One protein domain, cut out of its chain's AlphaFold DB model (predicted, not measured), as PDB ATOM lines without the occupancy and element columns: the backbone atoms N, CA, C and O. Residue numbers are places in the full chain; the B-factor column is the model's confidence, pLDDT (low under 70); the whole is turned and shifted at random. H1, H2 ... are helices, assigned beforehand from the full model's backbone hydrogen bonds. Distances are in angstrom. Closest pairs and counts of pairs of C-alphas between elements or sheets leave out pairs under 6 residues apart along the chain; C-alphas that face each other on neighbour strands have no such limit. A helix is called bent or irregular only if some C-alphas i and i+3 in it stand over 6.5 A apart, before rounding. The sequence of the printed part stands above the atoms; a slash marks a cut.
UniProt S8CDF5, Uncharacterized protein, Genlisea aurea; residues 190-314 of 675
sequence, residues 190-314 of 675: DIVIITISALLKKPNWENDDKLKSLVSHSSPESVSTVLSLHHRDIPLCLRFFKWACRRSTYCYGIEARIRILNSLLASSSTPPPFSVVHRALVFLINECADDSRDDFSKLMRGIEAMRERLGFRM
ATOM      1  N   ASP A 190     104.783  74.594  55.116       72.88
ATOM      2  CA  ASP A 190     105.403  73.486  54.391       72.88
ATOM      3  C   ASP A 190     106.414  72.700  55.243       72.88
ATOM      4  O   ASP A 190     106.419  71.465  55.227       72.88
ATOM      5  N   ILE A 191     107.232  73.375  56.058       78.25
ATOM      6  CA  ILE A 191     108.214  72.720  56.938       78.25
ATOM      7  C   ILE A 191     107.493  71.936  58.040       78.25
ATOM      8  O   ILE A 191     107.888  70.812  58.379       78.25
ATOM      9  N   VAL A 192     106.413  72.501  58.583       80.69
ATOM     10  CA  VAL A 192     105.580  71.854  59.605       80.69
ATOM     11  C   VAL A 192     104.914  70.602  59.029       80.69
ATOM     12  O   VAL A 192     105.010  69.529  59.627       80.69
ATOM     13  N   ILE A 193     104.323  70.697  57.836       83.69
ATOM     14  CA  ILE A 193     103.669  69.583  57.131       83.69
ATOM     15  C   ILE A 193     104.659  68.448  56.830       83.69
ATOM     16  O   ILE A 193     104.352  67.274  57.086       83.69
ATOM     17  N   ILE A 194     105.857  68.772  56.329       83.75
ATOM     18  CA  ILE A 194     106.916  67.790  56.043       83.75
ATOM     19  C   ILE A 194     107.372  67.106  57.338       83.75
ATOM     20  O   ILE A 194     107.492  65.878  57.387       83.75
ATOM     21  N   THR A 195     107.570  67.880  58.408       84.81
ATOM     22  CA  THR A 195     108.017  67.361  59.707       84.81
ATOM     23  C   THR A 195     106.978  66.428  60.323       84.81
ATOM     24  O   THR A 195     107.322  65.320  60.739       84.81
ATOM     25  N   ILE A 196     105.700  66.822  60.332       86.19
ATOM     26  CA  ILE A 196     104.596  65.970  60.796       86.19
ATOM     27  C   ILE A 196     104.552  64.682  59.965       86.19
ATOM     28  O   ILE A 196     104.517  63.584  60.519       86.19
ATOM     29  N   SER A 197     104.632  64.797  58.638       87.00
ATOM     30  CA  SER A 197     104.591  63.648  57.727       87.00
ATOM     31  C   SER A 197     105.741  62.661  57.939       87.00
ATOM     32  O   SER A 197     105.545  61.455  57.788       87.00
ATOM     33  N   ALA A 198     106.929  63.149  58.295       86.56
ATOM     34  CA  ALA A 198     108.069  62.307  58.641       86.56
ATOM     35  C   ALA A 198     107.875  61.601  59.994       86.56
ATOM     36  O   ALA A 198     108.202  60.422  60.126       86.56
ATOM     37  N   LEU A 199     107.309  62.292  60.990       87.62
ATOM     38  CA  LEU A 199     107.049  61.732  62.319       87.62
ATOM     39  C   LEU A 199     105.967  60.643  62.301       87.62
ATOM     40  O   LEU A 199     106.121  59.644  63.000       87.62
ATOM     41  N   LEU A 200     104.939  60.766  61.453       88.06
ATOM     42  CA  LEU A 200     103.880  59.751  61.313       88.06
ATOM     43  C   LEU A 200     104.380  58.383  60.823       88.06
ATOM     44  O   LEU A 200     103.709  57.375  61.035       88.06
ATOM     45  N   LYS A 201     105.564  58.325  60.199       84.75
ATOM     46  CA  LYS A 201     106.186  57.069  59.750       84.75
ATOM     47  C   LYS A 201     106.904  56.313  60.874       84.75
ATOM     48  O   LYS A 201     107.287  55.162  60.674       84.75
ATOM     49  N   LYS A 202     107.112  56.931  62.043       86.69
ATOM     50  CA  LYS A 202     107.769  56.286  63.188       86.69
ATOM     51  C   LYS A 202     106.793  55.374  63.944       86.69
ATOM     52  O   LYS A 202     105.621  55.722  64.086       86.69
ATOM     53  N   PRO A 203     107.248  54.237  64.499       79.81
ATOM     54  CA  PRO A 203     106.428  53.467  65.428       79.81
ATOM     55  C   PRO A 203     106.106  54.313  66.671       79.81
ATOM     56  O   PRO A 203     106.939  55.087  67.133       79.81
ATOM     57  N   ASN A 204     104.898  54.160  67.219       82.19
ATOM     58  CA  ASN A 204     104.424  54.875  68.416       82.19
ATOM     59  C   ASN A 204     104.417  56.415  68.319       82.19
ATOM     60  O   ASN A 204     104.494  57.096  69.342       82.19
ATOM     61  N   TRP A 205     104.252  56.966  67.110       87.50
ATOM     62  CA  TRP A 205     104.192  58.415  66.871       87.50
ATOM     63  C   TRP A 205     103.159  59.156  67.742       87.50
ATOM     64  O   TRP A 205     103.364  60.318  68.070       87.50
ATOM     65  N   GLU A 206     102.084  58.495  68.187       84.19
ATOM     66  CA  GLU A 206     101.023  59.080  69.032       84.19
ATOM     67  C   GLU A 206     101.531  59.646  70.375       84.19
ATOM     68  O   GLU A 206     100.879  60.513  70.967       84.19
ATOM     69  N   ASN A 207     102.687  59.167  70.852       83.88
ATOM     70  CA  ASN A 207     103.301  59.589  72.110       83.88
ATOM     71  C   ASN A 207     104.432  60.613  71.934       83.88
ATOM     72  O   ASN A 207     104.918  61.124  72.939       83.88
ATOM     73  N   ASP A 208     104.819  60.946  70.701       85.12
ATOM     74  CA  ASP A 208     105.920  61.869  70.415       85.12
ATOM     75  C   ASP A 208     105.558  63.307  70.840       85.12
ATOM     76  O   ASP A 208     104.586  63.897  70.359       85.12
ATOM     77  N   ASP A 209     106.325  63.879  71.772       82.94
ATOM     78  CA  ASP A 209     106.044  65.208  72.333       82.94
ATOM     79  C   ASP A 209     106.269  66.344  71.327       82.94
ATOM     80  O   ASP A 209     105.565  67.359  71.366       82.94
ATOM     81  N   LYS A 210     107.174  66.148  70.360       82.94
ATOM     82  CA  LYS A 210     107.386  67.096  69.264       82.94
ATOM     83  C   LYS A 210     106.185  67.087  68.323       82.94
ATOM     84  O   LYS A 210     105.712  68.153  67.936       82.94
ATOM     85  N   LEU A 211     105.639  65.911  68.002       84.62
ATOM     86  CA  LEU A 211     104.421  65.801  67.195       84.62
ATOM     87  C   LEU A 211     103.212  66.442  67.892       84.62
ATOM     88  O   LEU A 211     102.448  67.158  67.247       84.62
ATOM     89  N   LYS A 212     103.057  66.226  69.206       82.44
ATOM     90  CA  LYS A 212     101.999  66.866  70.011       82.44
ATOM     91  C   LYS A 212     102.073  68.387  69.931       82.44
ATOM     92  O   LYS A 212     101.062  69.018  69.638       82.44
ATOM     93  N   SER A 213     103.262  68.953  70.146       81.88
ATOM     94  CA  SER A 213     103.491  70.401  70.093       81.88
ATOM     95  C   SER A 213     103.234  70.990  68.700       81.88
ATOM     96  O   SER A 213     102.625  72.050  68.583       81.88
ATOM     97  N   LEU A 214     103.634  70.297  67.632       81.56
ATOM     98  CA  LEU A 214     103.402  70.767  66.263       81.56
ATOM     99  C   LEU A 214     101.911  70.749  65.897       81.56
ATOM    100  O   LEU A 214     101.379  71.733  65.385       81.56
ATOM    101  N   VAL A 215     101.208  69.652  66.198       80.38
ATOM    102  CA  VAL A 215      99.790  69.500  65.836       80.38
ATOM    103  C   VAL A 215      98.887  70.400  66.679       80.38
ATOM    104  O   VAL A 215      97.881  70.886  66.171       80.38
ATOM    105  N   SER A 216      99.252  70.702  67.930       76.81
ATOM    106  CA  SER A 216      98.476  71.621  68.772       76.81
ATOM    107  C   SER A 216      98.432  73.062  68.247       76.81
ATOM    108  O   SER A 216      97.509  73.790  68.598       76.81
ATOM    109  N   HIS A 217      99.396  73.456  67.409       75.88
ATOM    110  CA  HIS A 217      99.490  74.789  66.802       75.88
ATOM    111  C   HIS A 217      99.210  74.787  65.288       75.88
ATOM    112  O   HIS A 217      99.343  75.821  64.639       75.88
ATOM    113  N   SER A 218      98.832  73.641  64.713       77.19
ATOM    114  CA  SER A 218      98.584  73.512  63.273       77.19
ATOM    115  C   SER A 218      97.189  74.014  62.882       77.19
ATOM    116  O   SER A 218      96.199  73.758  63.577       77.19
ATOM    117  N   SER A 219      97.081  74.677  61.729       82.50
ATOM    118  CA  SER A 219      95.783  75.054  61.159       82.50
ATOM    119  C   SER A 219      95.005  73.815  60.656       82.50
ATOM    120  O   SER A 219      95.616  72.783  60.343       82.50
ATOM    121  N   PRO A 220      93.660  73.876  60.564       82.25
ATOM    122  CA  PRO A 220      92.854  72.843  59.902       82.25
ATOM    123  C   PRO A 220      93.351  72.497  58.490       82.25
ATOM    124  O   PRO A 220      93.299  71.341  58.069       82.25
ATOM    125  N   GLU A 221      93.848  73.496  57.766       82.81
ATOM    126  CA  GLU A 221      94.393  73.375  56.421       82.81
ATOM    127  C   GLU A 221      95.712  72.592  56.430       82.81
ATOM    128  O   GLU A 221      95.856  71.649  55.653       82.81
ATOM    129  N   SER A 222      96.628  72.877  57.363       82.69
ATOM    130  CA  SER A 222      97.894  72.142  57.503       82.69
ATOM    131  C   SER A 222      97.637  70.663  57.845       82.69
ATOM    132  O   SER A 222      98.250  69.766  57.261       82.69
ATOM    133  N   VAL A 223      96.664  70.372  58.722       85.62
ATOM    134  CA  VAL A 223      96.252  68.989  59.050       85.62
ATOM    135  C   VAL A 223      95.611  68.286  57.851       85.62
ATOM    136  O   VAL A 223      95.900  67.116  57.593       85.62
ATOM    137  N   SER A 224      94.760  68.988  57.102       84.69
ATOM    138  CA  SER A 224      94.165  68.481  55.862       84.69
ATOM    139  C   SER A 224      95.233  68.114  54.827       84.69
ATOM    140  O   SER A 224      95.179  67.029  54.244       84.69
ATOM    141  N   THR A 225      96.255  68.956  54.657       84.62
ATOM    142  CA  THR A 225      97.372  68.691  53.743       84.62
ATOM    143  C   THR A 225      98.198  67.485  54.188       84.62
ATOM    144  O   THR A 225      98.532  66.632  53.371       84.62
ATOM    145  N   VAL A 226      98.461  67.318  55.487       86.00
ATOM    146  CA  VAL A 226      99.097  66.086  55.991       86.00
ATOM    147  C   VAL A 226      98.246  64.855  55.653       86.00
ATOM    148  O   VAL A 226      98.770  63.845  55.184       86.00
ATOM    149  N   LEU A 227      96.925  64.917  55.835       85.56
ATOM    150  CA  LEU A 227      96.033  63.803  55.489       85.56
ATOM    151  C   LEU A 227      96.021  63.506  53.984       85.56
ATOM    152  O   LEU A 227      95.974  62.335  53.602       85.56
ATOM    153  N   SER A 228      96.086  64.533  53.135       84.31
ATOM    154  CA  SER A 228      96.136  64.361  51.681       84.31
ATOM    155  C   SER A 228      97.454  63.724  51.226       84.31
ATOM    156  O   SER A 228      97.437  62.918  50.298       84.31
ATOM    157  N   LEU A 229      98.575  63.964  51.913       86.12
ATOM    158  CA  LEU A 229      99.859  63.312  51.615       86.12
ATOM    159  C   LEU A 229      99.858  61.804  51.920       86.12
ATOM    160  O   LEU A 229     100.499  61.032  51.209       86.12
ATOM    161  N   HIS A 230      99.114  61.367  52.942       84.69
ATOM    162  CA  HIS A 230      99.082  59.963  53.391       84.69
ATOM    163  C   HIS A 230      97.815  59.198  52.983       84.69
ATOM    164  O   HIS A 230      97.641  58.059  53.406       84.69
ATOM    165  N   HIS A 231      96.946  59.760  52.132       82.06
ATOM    166  CA  HIS A 231      95.605  59.219  51.832       82.06
ATOM    167  C   HIS A 231      95.554  57.757  51.339       82.06
ATOM    168  O   HIS A 231      94.491  57.134  51.366       82.06
ATOM    169  N   ARG A 232      96.685  57.203  50.878       83.00
ATOM    170  CA  ARG A 232      96.820  55.791  50.484       83.00
ATOM    171  C   ARG A 232      96.807  54.833  51.686       83.00
ATOM    172  O   ARG A 232      96.360  53.700  51.536       83.00
ATOM    173  N   ASP A 233      97.227  55.286  52.869       86.00
ATOM    174  CA  ASP A 233      97.157  54.545  54.136       86.00
ATOM    175  C   ASP A 233      95.952  55.024  54.966       86.00
ATOM    176  O   ASP A 233      96.039  55.880  55.852       86.00
ATOM    177  N   ILE A 234      94.780  54.466  54.649       84.19
ATOM    178  CA  ILE A 234      93.511  54.825  55.299       84.19
ATOM    179  C   ILE A 234      93.564  54.607  56.829       84.19
ATOM    180  O   ILE A 234      93.108  55.493  57.559       84.19
ATOM    181  N   PRO A 235      94.080  53.474  57.361       87.44
ATOM    182  CA  PRO A 235      94.242  53.292  58.804       87.44
ATOM    183  C   PRO A 235      95.081  54.382  59.478       87.44
ATOM    184  O   PRO A 235      94.654  54.895  60.517       87.44
ATOM    185  N   LEU A 236      96.226  54.763  58.899       89.88
ATOM    186  CA  LEU A 236      97.084  55.816  59.447       89.88
ATOM    187  C   LEU A 236      96.374  57.172  59.449       89.88
ATOM    188  O   LEU A 236      96.301  57.812  60.498       89.88
ATOM    189  N   CYS A 237      95.775  57.571  58.322       87.94
ATOM    190  CA  CYS A 237      95.025  58.826  58.217       87.94
ATOM    191  C   CYS A 237      93.903  58.917  59.254       87.94
ATOM    192  O   CYS A 237      93.711  59.960  59.874       87.94
ATOM    193  N   LEU A 238      93.165  57.829  59.480       88.25
ATOM    194  CA  LEU A 238      92.073  57.825  60.454       88.25
ATOM    195  C   LEU A 238      92.567  57.858  61.894       88.25
ATOM    196  O   LEU A 238      91.937  58.513  62.724       88.25
ATOM    197  N   ARG A 239      93.663  57.162  62.207       87.94
ATOM    198  CA  ARG A 239      94.293  57.250  63.531       87.94
ATOM    199  C   ARG A 239      94.782  58.666  63.792       87.94
ATOM    200  O   ARG A 239      94.452  59.223  64.835       87.94
ATOM    201  N   PHE A 240      95.473  59.266  62.823       89.50
ATOM    202  CA  PHE A 240      95.958  60.638  62.913       89.50
ATOM    203  C   PHE A 240      94.819  61.647  63.054       89.50
ATOM    204  O   PHE A 240      94.839  62.443  63.987       89.50
ATOM    205  N   PHE A 241      93.779  61.560  62.220       89.31
ATOM    206  CA  PHE A 241      92.606  62.434  62.306       89.31
ATOM    207  C   PHE A 241      91.935  62.360  63.685       89.31
ATOM    208  O   PHE A 241      91.730  63.384  64.333       89.31
ATOM    209  N   LYS A 242      91.645  61.146  64.180       88.25
ATOM    210  CA  LYS A 242      91.026  60.949  65.503       88.25
ATOM    211  C   LYS A 242      91.902  61.474  66.636       88.25
ATOM    212  O   LYS A 242      91.389  62.065  67.582       88.25
ATOM    213  N   TRP A 243      93.207  61.227  66.556       87.31
ATOM    214  CA  TRP A 243      94.170  61.688  67.547       87.31
ATOM    215  C   TRP A 243      94.255  63.220  67.560       87.31
ATOM    216  O   TRP A 243      94.120  63.820  68.626       87.31
ATOM    217  N   ALA A 244      94.347  63.852  66.386       85.00
ATOM    218  CA  ALA A 244      94.378  65.304  66.238       85.00
ATOM    219  C   ALA A 244      93.098  65.960  66.785       85.00
ATOM    220  O   ALA A 244      93.181  66.908  67.563       85.00
ATOM    221  N   CYS A 245      91.916  65.409  66.480       81.94
ATOM    222  CA  CYS A 245      90.638  65.920  66.992       81.94
ATOM    223  C   CYS A 245      90.503  65.876  68.526       81.94
ATOM    224  O   CYS A 245      89.701  66.635  69.073       81.94
ATOM    225  N   ARG A 246      91.245  64.995  69.215       78.31
ATOM    226  CA  ARG A 246      91.145  64.761  70.670       78.31
ATOM    227  C   ARG A 246      92.228  65.444  71.507       78.31
ATOM    228  O   ARG A 246      92.108  65.446  72.729       78.31
ATOM    229  N   ARG A 247      93.311  65.932  70.895       64.75
ATOM    230  CA  ARG A 247      94.539  66.331  71.614       64.75
ATOM    231  C   ARG A 247      95.003  67.763  71.371       64.75
ATOM    232  O   ARG A 247      95.864  68.212  72.124       64.75
ATOM    233  N   SER A 248      94.489  68.479  70.370       58.06
ATOM    234  CA  SER A 248      94.877  69.880  70.181       58.06
ATOM    235  C   SER A 248      94.424  70.709  71.391       58.06
ATOM    236  O   SER A 248      93.277  70.621  71.820       58.06
ATOM    237  N   THR A 249      95.335  71.497  71.969       45.78
ATOM    238  CA  THR A 249      95.082  72.382  73.128       45.78
ATOM    239  C   THR A 249      93.987  73.419  72.848       45.78
ATOM    240  O   THR A 249      93.344  73.904  73.773       45.78
ATOM    241  N   TYR A 250      93.706  73.663  71.566       49.50
ATOM    242  CA  TYR A 250      92.447  74.176  71.041       49.50
ATOM    243  C   TYR A 250      91.718  73.018  70.365       49.50
ATOM    244  O   TYR A 250      91.979  72.745  69.192       49.50
ATOM    245  N   CYS A 251      90.865  72.280  71.081       54.25
ATOM    246  CA  CYS A 251      90.040  71.229  70.484       54.25
ATOM    247  C   CYS A 251      89.424  71.798  69.207       54.25
ATOM    248  O   CYS A 251      88.712  72.800  69.297       54.25
ATOM    249  N   TYR A 252      89.713  71.227  68.032       61.88
ATOM    250  CA  TYR A 252      89.021  71.661  66.825       61.88
ATOM    251  C   TYR A 252      87.528  71.553  67.127       61.88
ATOM    252  O   TYR A 252      87.010  70.441  67.266       61.88
ATOM    253  N   GLY A 253      86.854  72.695  67.287       72.69
ATOM    254  CA  GLY A 253      85.405  72.724  67.385       72.69
ATOM    255  C   GLY A 253      84.835  72.028  66.157       72.69
ATOM    256  O   GLY A 253      85.526  71.882  65.141       72.69
ATOM    257  N   ILE A 254      83.582  71.590  66.223       81.62
ATOM    258  CA  ILE A 254      82.966  70.853  65.114       81.62
ATOM    259  C   ILE A 254      83.156  71.567  63.761       81.62
ATOM    260  O   ILE A 254      83.470  70.924  62.764       81.62
ATOM    261  N   GLU A 255      83.134  72.902  63.759       83.62
ATOM    262  CA  GLU A 255      83.389  73.750  62.591       83.62
ATOM    263  C   GLU A 255      84.793  73.574  61.992       83.62
ATOM    264  O   GLU A 255      84.952  73.445  60.780       83.62
ATOM    265  N   ALA A 256      85.829  73.521  62.830       83.25
ATOM    266  CA  ALA A 256      87.195  73.328  62.364       83.25
ATOM    267  C   ALA A 256      87.415  71.897  61.847       83.25
ATOM    268  O   ALA A 256      88.078  71.709  60.831       83.25
ATOM    269  N   ARG A 257      86.773  70.892  62.460       87.44
ATOM    270  CA  ARG A 257      86.795  69.505  61.959       87.44
ATOM    271  C   ARG A 257      86.112  69.381  60.593       87.44
ATOM    272  O   ARG A 257      86.609  68.667  59.726       87.44
ATOM    273  N   ILE A 258      85.015  70.111  60.374       86.06
ATOM    274  CA  ILE A 258      84.351  70.220  59.066       86.06
ATOM    275  C   ILE A 258      85.280  70.887  58.041       86.06
ATOM    276  O   ILE A 258      85.364  70.413  56.909       86.06
ATOM    277  N   ARG A 259      86.019  71.941  58.421       84.62
ATOM    278  CA  ARG A 259      87.006  72.587  57.532       84.62
ATOM    279  C   ARG A 259      88.114  71.633  57.088       84.62
ATOM    280  O   ARG A 259      88.431  71.636  55.902       84.62
ATOM    281  N   ILE A 260      88.623  70.775  57.980       86.75
ATOM    282  CA  ILE A 260      89.596  69.725  57.613       86.75
ATOM    283  C   ILE A 260      89.018  68.837  56.502       86.75
ATOM    284  O   ILE A 260      89.674  68.619  55.489       86.75
ATOM    285  N   LEU A 261      87.776  68.356  56.649       88.44
ATOM    286  CA  LEU A 261      87.142  67.501  55.636       88.44
ATOM    287  C   LEU A 261      86.882  68.238  54.313       88.44
ATOM    288  O   LEU A 261      87.125  67.670  53.248       88.44
ATOM    289  N   ASN A 262      86.431  69.495  54.370       85.94
ATOM    290  CA  ASN A 262      86.229  70.342  53.190       85.94
ATOM    291  C   ASN A 262      87.533  70.541  52.413       85.94
ATOM    292  O   ASN A 262      87.562  70.355  51.200       85.94
ATOM    293  N   SER A 263      88.606  70.904  53.118       82.94
ATOM    294  CA  SER A 263      89.929  71.104  52.528       82.94
ATOM    295  C   SER A 263      90.469  69.796  51.937       82.94
ATOM    296  O   SER A 263      90.989  69.789  50.823       82.94
ATOM    297  N   LEU A 264      90.251  68.664  52.616       83.69
ATOM    298  CA  LEU A 264      90.714  67.359  52.149       83.69
ATOM    299  C   LEU A 264      90.015  66.949  50.843       83.69
ATOM    300  O   LEU A 264      90.657  66.408  49.943       83.69
ATOM    301  N   LEU A 265      88.720  67.256  50.712       83.44
ATOM    302  CA  LEU A 265      87.948  67.065  49.479       83.44
ATOM    303  C   LEU A 265      88.315  68.058  48.365       83.44
ATOM    304  O   LEU A 265      88.216  67.702  47.196       83.44
ATOM    305  N   ALA A 266      88.709  69.284  48.719       80.56
ATOM    306  CA  ALA A 266      89.134  70.311  47.768       80.56
ATOM    307  C   ALA A 266      90.579  70.119  47.272       80.56
ATOM    308  O   ALA A 266      90.982  70.754  46.298       80.56
ATOM    309  N   SER A 267      91.364  69.258  47.928       76.44
ATOM    310  CA  SER A 267      92.738  68.958  47.521       76.44
ATOM    311  C   SER A 267      92.793  68.342  46.115       76.44
ATOM    312  O   SER A 267      91.961  67.512  45.750       76.44
ATOM    313  N   SER A 268      93.806  68.703  45.323       60.22
ATOM    314  CA  SER A 268      94.014  68.249  43.932       60.22
ATOM    315  C   SER A 268      94.458  66.779  43.796       60.22
ATOM    316  O   SER A 268      94.999  66.371  42.767       60.22
ATOM    317  N   SER A 269      94.251  65.964  44.830       63.31
ATOM    318  CA  SER A 269      94.703  64.575  44.876       63.31
ATOM    319  C   SER A 269      93.876  63.671  43.948       63.31
ATOM    320  O   SER A 269      92.647  63.746  43.892       63.31
ATOM    321  N   THR A 270      94.557  62.804  43.190       63.56
ATOM    322  CA  THR A 270      93.937  61.865  42.241       63.56
ATOM    323  C   THR A 270      94.284  60.407  42.598       63.56
ATOM    324  O   THR A 270      95.461  60.040  42.587       63.56
ATOM    325  N   PRO A 271      93.290  59.540  42.907       66.75
ATOM    326  CA  PRO A 271      91.864  59.837  43.100       66.75
ATOM    327  C   PRO A 271      91.601  60.631  44.400       66.75
ATOM    328  O   PRO A 271      92.385  60.514  45.343       66.75
ATOM    329  N   PRO A 272      90.489  61.383  44.497       73.25
ATOM    330  CA  PRO A 272      90.178  62.140  45.705       73.25
ATOM    331  C   PRO A 272      89.996  61.207  46.919       73.25
ATOM    332  O   PRO A 272      89.461  60.100  46.769       73.25
ATOM    333  N   PRO A 273      90.363  61.640  48.138       82.38
ATOM    334  CA  PRO A 273      90.434  60.811  49.343       82.38
ATOM    335  C   PRO A 273      89.055  60.542  49.978       82.38
ATOM    336  O   PRO A 273      88.883  60.598  51.196       82.38
ATOM    337  N   PHE A 274      88.045  60.215  49.164       84.56
ATOM    338  CA  PHE A 274      86.665  59.987  49.605       84.56
ATOM    339  C   PHE A 274      86.554  58.917  50.697       84.56
ATOM    340  O   PHE A 274      85.761  59.069  51.623       84.56
ATOM    341  N   SER A 275      87.367  57.859  50.633       85.44
ATOM    342  CA  SER A 275      87.365  56.768  51.617       85.44
ATOM    343  C   SER A 275      87.780  57.230  53.019       85.44
ATOM    344  O   SER A 275      87.164  56.822  54.010       85.44
ATOM    345  N   VAL A 276      88.787  58.105  53.102       87.38
ATOM    346  CA  VAL A 276      89.243  58.732  54.349       87.38
ATOM    347  C   VAL A 276      88.152  59.659  54.873       87.38
ATOM    348  O   VAL A 276      87.770  59.550  56.037       87.38
ATOM    349  N   VAL A 277      87.573  60.490  54.000       89.12
ATOM    350  CA  VAL A 277      86.510  61.440  54.360       89.12
ATOM    351  C   VAL A 277      85.255  60.725  54.863       89.12
ATOM    352  O   VAL A 277      84.731  61.095  55.909       89.12
ATOM    353  N   HIS A 278      84.781  59.663  54.198       91.81
ATOM    354  CA  HIS A 278      83.617  58.894  54.664       91.81
ATOM    355  C   HIS A 278      83.845  58.299  56.056       91.81
ATOM    356  O   HIS A 278      82.977  58.388  56.921       91.81
ATOM    357  N   ARG A 279      85.017  57.702  56.302       91.50
ATOM    358  CA  ARG A 279      85.325  57.079  57.599       91.50
ATOM    359  C   ARG A 279      85.553  58.112  58.707       91.50
ATOM    360  O   ARG A 279      85.140  57.875  59.842       91.50
ATOM    361  N   ALA A 280      86.158  59.253  58.384       91.00
ATOM    362  CA  ALA A 280      86.280  60.386  59.296       91.00
ATOM    363  C   ALA A 280      84.902  60.985  59.629       91.00
ATOM    364  O   ALA A 280      84.616  61.264  60.791       91.00
ATOM    365  N   LEU A 281      84.007  61.085  58.641       92.50
ATOM    366  CA  LEU A 281      82.646  61.579  58.830       92.50
ATOM    367  C   LEU A 281      81.820  60.670  59.752       92.50
ATOM    368  O   LEU A 281      81.158  61.170  60.654       92.50
ATOM    369  N   VAL A 282      81.900  59.344  59.591       92.56
ATOM    370  CA  VAL A 282      81.262  58.389  60.522       92.56
ATOM    371  C   VAL A 282      81.749  58.603  61.957       92.56
ATOM    372  O   VAL A 282      80.954  58.536  62.893       92.56
ATOM    373  N   PHE A 283      83.041  58.870  62.151       90.38
ATOM    374  CA  PHE A 283      83.584  59.179  63.473       90.38
ATOM    375  C   PHE A 283      82.997  60.478  64.047       90.38
ATOM    376  O   PHE A 283      82.504  60.451  65.171       90.38
ATOM    377  N   LEU A 284      82.961  61.567  63.268       89.25
ATOM    378  CA  LEU A 284      82.387  62.843  63.718       89.25
ATOM    379  C   LEU A 284      80.896  62.735  64.059       89.25
ATOM    380  O   LEU A 284      80.473  63.243  65.090       89.25
ATOM    381  N   ILE A 285      80.112  62.035  63.229       90.50
ATOM    382  CA  ILE A 285      78.680  61.814  63.479       90.50
ATOM    383  C   ILE A 285      78.470  61.116  64.831       90.50
ATOM    384  O   ILE A 285      77.560  61.488  65.567       90.50
ATOM    385  N   ASN A 286      79.305  60.126  65.169       88.88
ATOM    386  CA  ASN A 286      79.197  59.418  66.445       88.88
ATOM    387  C   ASN A 286      79.630  60.275  67.644       88.88
ATOM    388  O   ASN A 286      78.978  60.180  68.675       88.88
ATOM    389  N   GLU A 287      80.671  61.110  67.537       85.75
ATOM    390  CA  GLU A 287      81.059  62.002  68.649       85.75
ATOM    391  C   GLU A 287      79.976  63.058  68.932       85.75
ATOM    392  O   GLU A 287      79.591  63.261  70.081       85.75
ATOM    393  N   CYS A 288      79.349  63.628  67.895       82.06
ATOM    394  CA  CYS A 288      78.231  64.564  68.078       82.06
ATOM    395  C   CYS A 288      76.988  63.943  68.745       82.06
ATOM    396  O   CYS A 288      76.052  64.665  69.088       82.06
ATOM    397  N   ALA A 289      76.945  62.619  68.923       76.50
ATOM    398  CA  ALA A 289      75.855  61.943  69.610       76.50
ATOM    399  C   ALA A 289      75.864  62.164  71.134       76.50
ATOM    400  O   ALA A 289      74.855  61.843  71.769       76.50
ATOM    401  N   ASP A 290      76.977  62.630  71.713       68.19
ATOM    402  CA  ASP A 290      77.166  62.786  73.163       68.19
ATOM    403  C   ASP A 290      77.322  64.254  73.616       68.19
ATOM    404  O   ASP A 290      77.020  64.553  74.769       68.19
ATOM    405  N   ASP A 291      77.698  65.174  72.717       60.06
ATOM    406  CA  ASP A 291      78.171  66.514  73.104       60.06
ATOM    407  C   ASP A 291      77.107  67.640  73.061       60.06
ATOM    408  O   ASP A 291      77.033  68.434  73.999       60.06
ATOM    409  N   SER A 292      76.272  67.763  72.009       68.31
ATOM    410  CA  SER A 292      75.306  68.883  71.860       68.31
ATOM    411  C   SER A 292      74.427  68.790  70.593       68.31
ATOM    412  O   SER A 292      74.915  68.478  69.504       68.31
ATOM    413  N   ARG A 293      73.130  69.155  70.680       76.81
ATOM    414  CA  ARG A 293      72.230  69.296  69.502       76.81
ATOM    415  C   ARG A 293      72.678  70.396  68.528       76.81
ATOM    416  O   ARG A 293      72.434  70.287  67.324       76.81
ATOM    417  N   ASP A 294      73.305  71.451  69.039       78.00
ATOM    418  CA  ASP A 294      73.789  72.567  68.223       78.00
ATOM    419  C   ASP A 294      74.986  72.137  67.361       78.00
ATOM    420  O   ASP A 294      75.023  72.403  66.157       78.00
ATOM    421  N   ASP A 295      75.909  71.361  67.929       81.44
ATOM    422  CA  ASP A 295      77.072  70.867  67.190       81.44
ATOM    423  C   ASP A 295      76.689  69.855  66.114       81.44
ATOM    424  O   ASP A 295      77.199  69.914  64.993       81.44
ATOM    425  N   PHE A 296      75.705  68.995  66.388       85.88
ATOM    426  CA  PHE A 296      75.146  68.121  65.361       85.88
ATOM    427  C   PHE A 296      74.487  68.918  64.216       85.88
ATOM    428  O   PHE A 296      74.617  68.561  63.043       85.88
ATOM    429  N   SER A 297      73.823  70.034  64.530       82.94
ATOM    430  CA  SER A 297      73.221  70.917  63.520       82.94
ATOM    431  C   SER A 297      74.285  71.605  62.651       82.94
ATOM    432  O   SER A 297      74.113  71.712  61.435       82.94
ATOM    433  N   LYS A 298      75.417  72.020  63.237       86.19
ATOM    434  CA  LYS A 298      76.591  72.513  62.486       86.19
ATOM    435  C   LYS A 298      77.164  71.429  61.573       86.19
ATOM    436  O   LYS A 298      77.388  71.700  60.395       86.19
ATOM    437  N   LEU A 299      77.310  70.199  62.070       89.12
ATOM    438  CA  LEU A 299      77.771  69.061  61.270       89.12
ATOM    439  C   LEU A 299      76.869  68.804  60.057       89.12
ATOM    440  O   LEU A 299      77.376  68.676  58.945       89.12
ATOM    441  N   MET A 300      75.546  68.806  60.238       87.25
ATOM    442  CA  MET A 300      74.592  68.653  59.132       87.25
ATOM    443  C   MET A 300      74.731  69.756  58.075       87.25
ATOM    444  O   MET A 300      74.745  69.456  56.882       87.25
ATOM    445  N   ARG A 301      74.904  71.019  58.494       84.25
ATOM    446  CA  ARG A 301      75.174  72.138  57.571       84.25
ATOM    447  C   ARG A 301      76.480  71.942  56.801       84.25
ATOM    448  O   ARG A 301      76.518  72.172  55.596       84.25
ATOM    449  N   GLY A 302      77.530  71.477  57.479       84.75
ATOM    450  CA  GLY A 302      78.807  71.144  56.851       84.75
ATOM    451  C   GLY A 302      78.686  70.041  55.798       84.75
ATOM    452  O   GLY A 302      79.250  70.161  54.713       84.75
ATOM    453  N   ILE A 303      77.912  68.991  56.085       87.06
ATOM    454  CA  ILE A 303      77.653  67.885  55.150       87.06
ATOM    455  C   ILE A 303      76.928  68.369  53.892       87.06
ATOM    456  O   ILE A 303      77.333  68.008  52.784       87.06
ATOM    457  N   GLU A 304      75.893  69.201  54.033       84.12
ATOM    458  CA  GLU A 304      75.180  69.742  52.869       84.12
ATOM    459  C   GLU A 304      76.086  70.669  52.045       84.12
ATOM    460  O   GLU A 304      76.127  70.564  50.821       84.12
ATOM    461  N   ALA A 305      76.910  71.496  52.699       83.50
ATOM    462  CA  ALA A 305      77.880  72.345  52.007       83.50
ATOM    463  C   ALA A 305      78.912  71.528  51.205       83.50
ATOM    464  O   ALA A 305      79.214  71.885  50.065       83.50
ATOM    465  N   MET A 306      79.413  70.410  51.753       86.06
ATOM    466  CA  MET A 306      80.277  69.466  51.023       86.06
ATOM    467  C   MET A 306      79.575  68.899  49.785       86.06
ATOM    468  O   MET A 306      80.185  68.754  48.723       86.06
ATOM    469  N   ARG A 307      78.285  68.579  49.903       84.25
ATOM    470  CA  ARG A 307      77.484  68.034  48.805       84.25
ATOM    471  C   ARG A 307      77.273  69.054  47.688       84.25
ATOM    472  O   ARG A 307      77.485  68.719  46.526       84.25
ATOM    473  N   GLU A 308      76.855  70.271  48.031       82.38
ATOM    474  CA  GLU A 308      76.516  71.317  47.060       82.38
ATOM    475  C   GLU A 308      77.754  71.907  46.378       82.38
ATOM    476  O   GLU A 308      77.755  72.084  45.162       82.38
ATOM    477  N   ARG A 309      78.814  72.198  47.147       83.12
ATOM    478  CA  ARG A 309      80.008  72.889  46.635       83.12
ATOM    479  C   ARG A 309      81.031  71.950  46.013       83.12
ATOM    480  O   ARG A 309      81.669  72.320  45.036       83.12
ATOM    481  N   LEU A 310      81.204  70.758  46.588       81.69
ATOM    482  CA  LEU A 310      82.274  69.822  46.214       81.69
ATOM    483  C   LEU A 310      81.736  68.543  45.554       81.69
ATOM    484  O   LEU A 310      82.503  67.637  45.239       81.69
ATOM    485  N   GLY A 311      80.416  68.428  45.362       80.31
ATOM    486  CA  GLY A 311      79.794  67.246  44.759       80.31
ATOM    487  C   GLY A 311      79.914  65.975  45.607       80.31
ATOM    488  O   GLY A 311      79.720  64.871  45.089       80.31
ATOM    489  N   PHE A 312      80.235  66.102  46.900       85.94
ATOM    490  CA  PHE A 312      80.438  64.965  47.792       85.94
ATOM    491  C   PHE A 312      79.159  64.137  47.945       85.94
ATOM    492  O   PHE A 312      78.083  64.653  48.252       85.94
ATOM    493  N   ARG A 313      79.277  62.817  47.770       85.50
ATOM    494  CA  ARG A 313      78.177  61.873  47.994       85.50
ATOM    495  C   ARG A 313      78.483  60.998  49.194       85.50
ATOM    496  O   ARG A 313      79.474  60.268  49.203       85.50
ATOM    497  N   MET A 314      77.612  61.051  50.195       89.38
ATOM    498  CA  MET A 314      77.673  60.144  51.335       89.38
ATOM    499  C   MET A 314      77.458  58.696  50.886       89.38
ATOM    500  O   MET A 314      76.614  58.411  50.033       89.38
TER     501      MET A 314
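Overview. This is residues 190 to 314 of the 675 residues of an uncharacterized protein of Genlisea aurea (UniProt S8CDF5). Five helices, H3 to H7, run up and down in two layers side by side, H3, H5 and H7 in one and H4 and H6 in the other, and the shorter H1 and H2 pack across the end of this slab beside H3 and H4. H3 stands rather askew to H5, and its fit to H4 is loose, while H5, H6 and H7 are nearly aligned. The printed part has 125 residues with seven named helices, H1 to H7 in chain order, and no named strand, and its class is all helix. It is compact, with a radius of gyration of the C-alphas of 14.0 A and spans of 36 by 34 by 22 A.

Along the chain. Find C-alpha 190 at (105.403, 73.486, 54.391); from there H1 runs through residues 190 to 199. Next come H2, residues 209 to 216, and H3, residues 220 to 229. Look for C-alpha 234 at (93.511, 54.825, 55.299), where H4, residues 234 to 247, begins a run of 20.0 A. H5, residues 254 to 266, is 18.4 A long. H6, residues 274 to 291, covers 25.8 A; it is neither bent nor irregular, but only just: C-alphas 287 and 290 are 6.0 A apart. H7, residues 293 to 310, covers 25.4 A and ends at C-alpha 310, (82.274, 69.822, 46.214).

Arrangement. Start at H1, which touches H2 at a steep tilt of 46 degrees, the closest C-alphas, those of Ile 196 and Leu 211, being 6.4 A apart. H1 also touches H3, with C-alphas 193 and 226 closest at 5.9 A. H2 touches H4 about perpendicular, at 79 degrees, with residues 244 to 247 of H4 alone; C-alphas 215 and 244 are closest at 6.9 A. H3 to H7 form an up and down bundle, each helix running against the one before it. H3 and H4 are close but not clearly touching, with C-alphas 227 and 237 closest at 5.8 A. H3 touches H5 at a steep tilt of 41 degrees, C-alphas 224 and 260 being closest at 5.0 A. H4 touches H6 with residues 275 to 283 of H6 alone, closest at C-alphas 234 and 276, 5.9 A. H5 and H6 form a helical hairpin at a shallow tilt of 8 degrees, with C-alphas 261 and 277 closest at 6.2 A. H6 and H7 form another at 18 degrees, with C-alphas 288 and 296 closest at 5.4 A. H5 touches H7, the same way at 14 degrees, closest at C-alphas 258 and 302, 6.0 A. H1 and H7 are apart. Every O i to N i+4 pair is within hydrogen-bond range in H1, H2, H3, H4, H5 and H7, and 11 of 14 are in H6.

Size, cuts and confidence. The C-alphas of Pro 203 and Glu 308, the two farthest apart, are 39.4 A from each other. The printed part has no cut, and no link is long. Mean pLDDT of the printed part is 81.9; look for values under 70 at residues 247 to 252, 268 to 271 and 290 to 292.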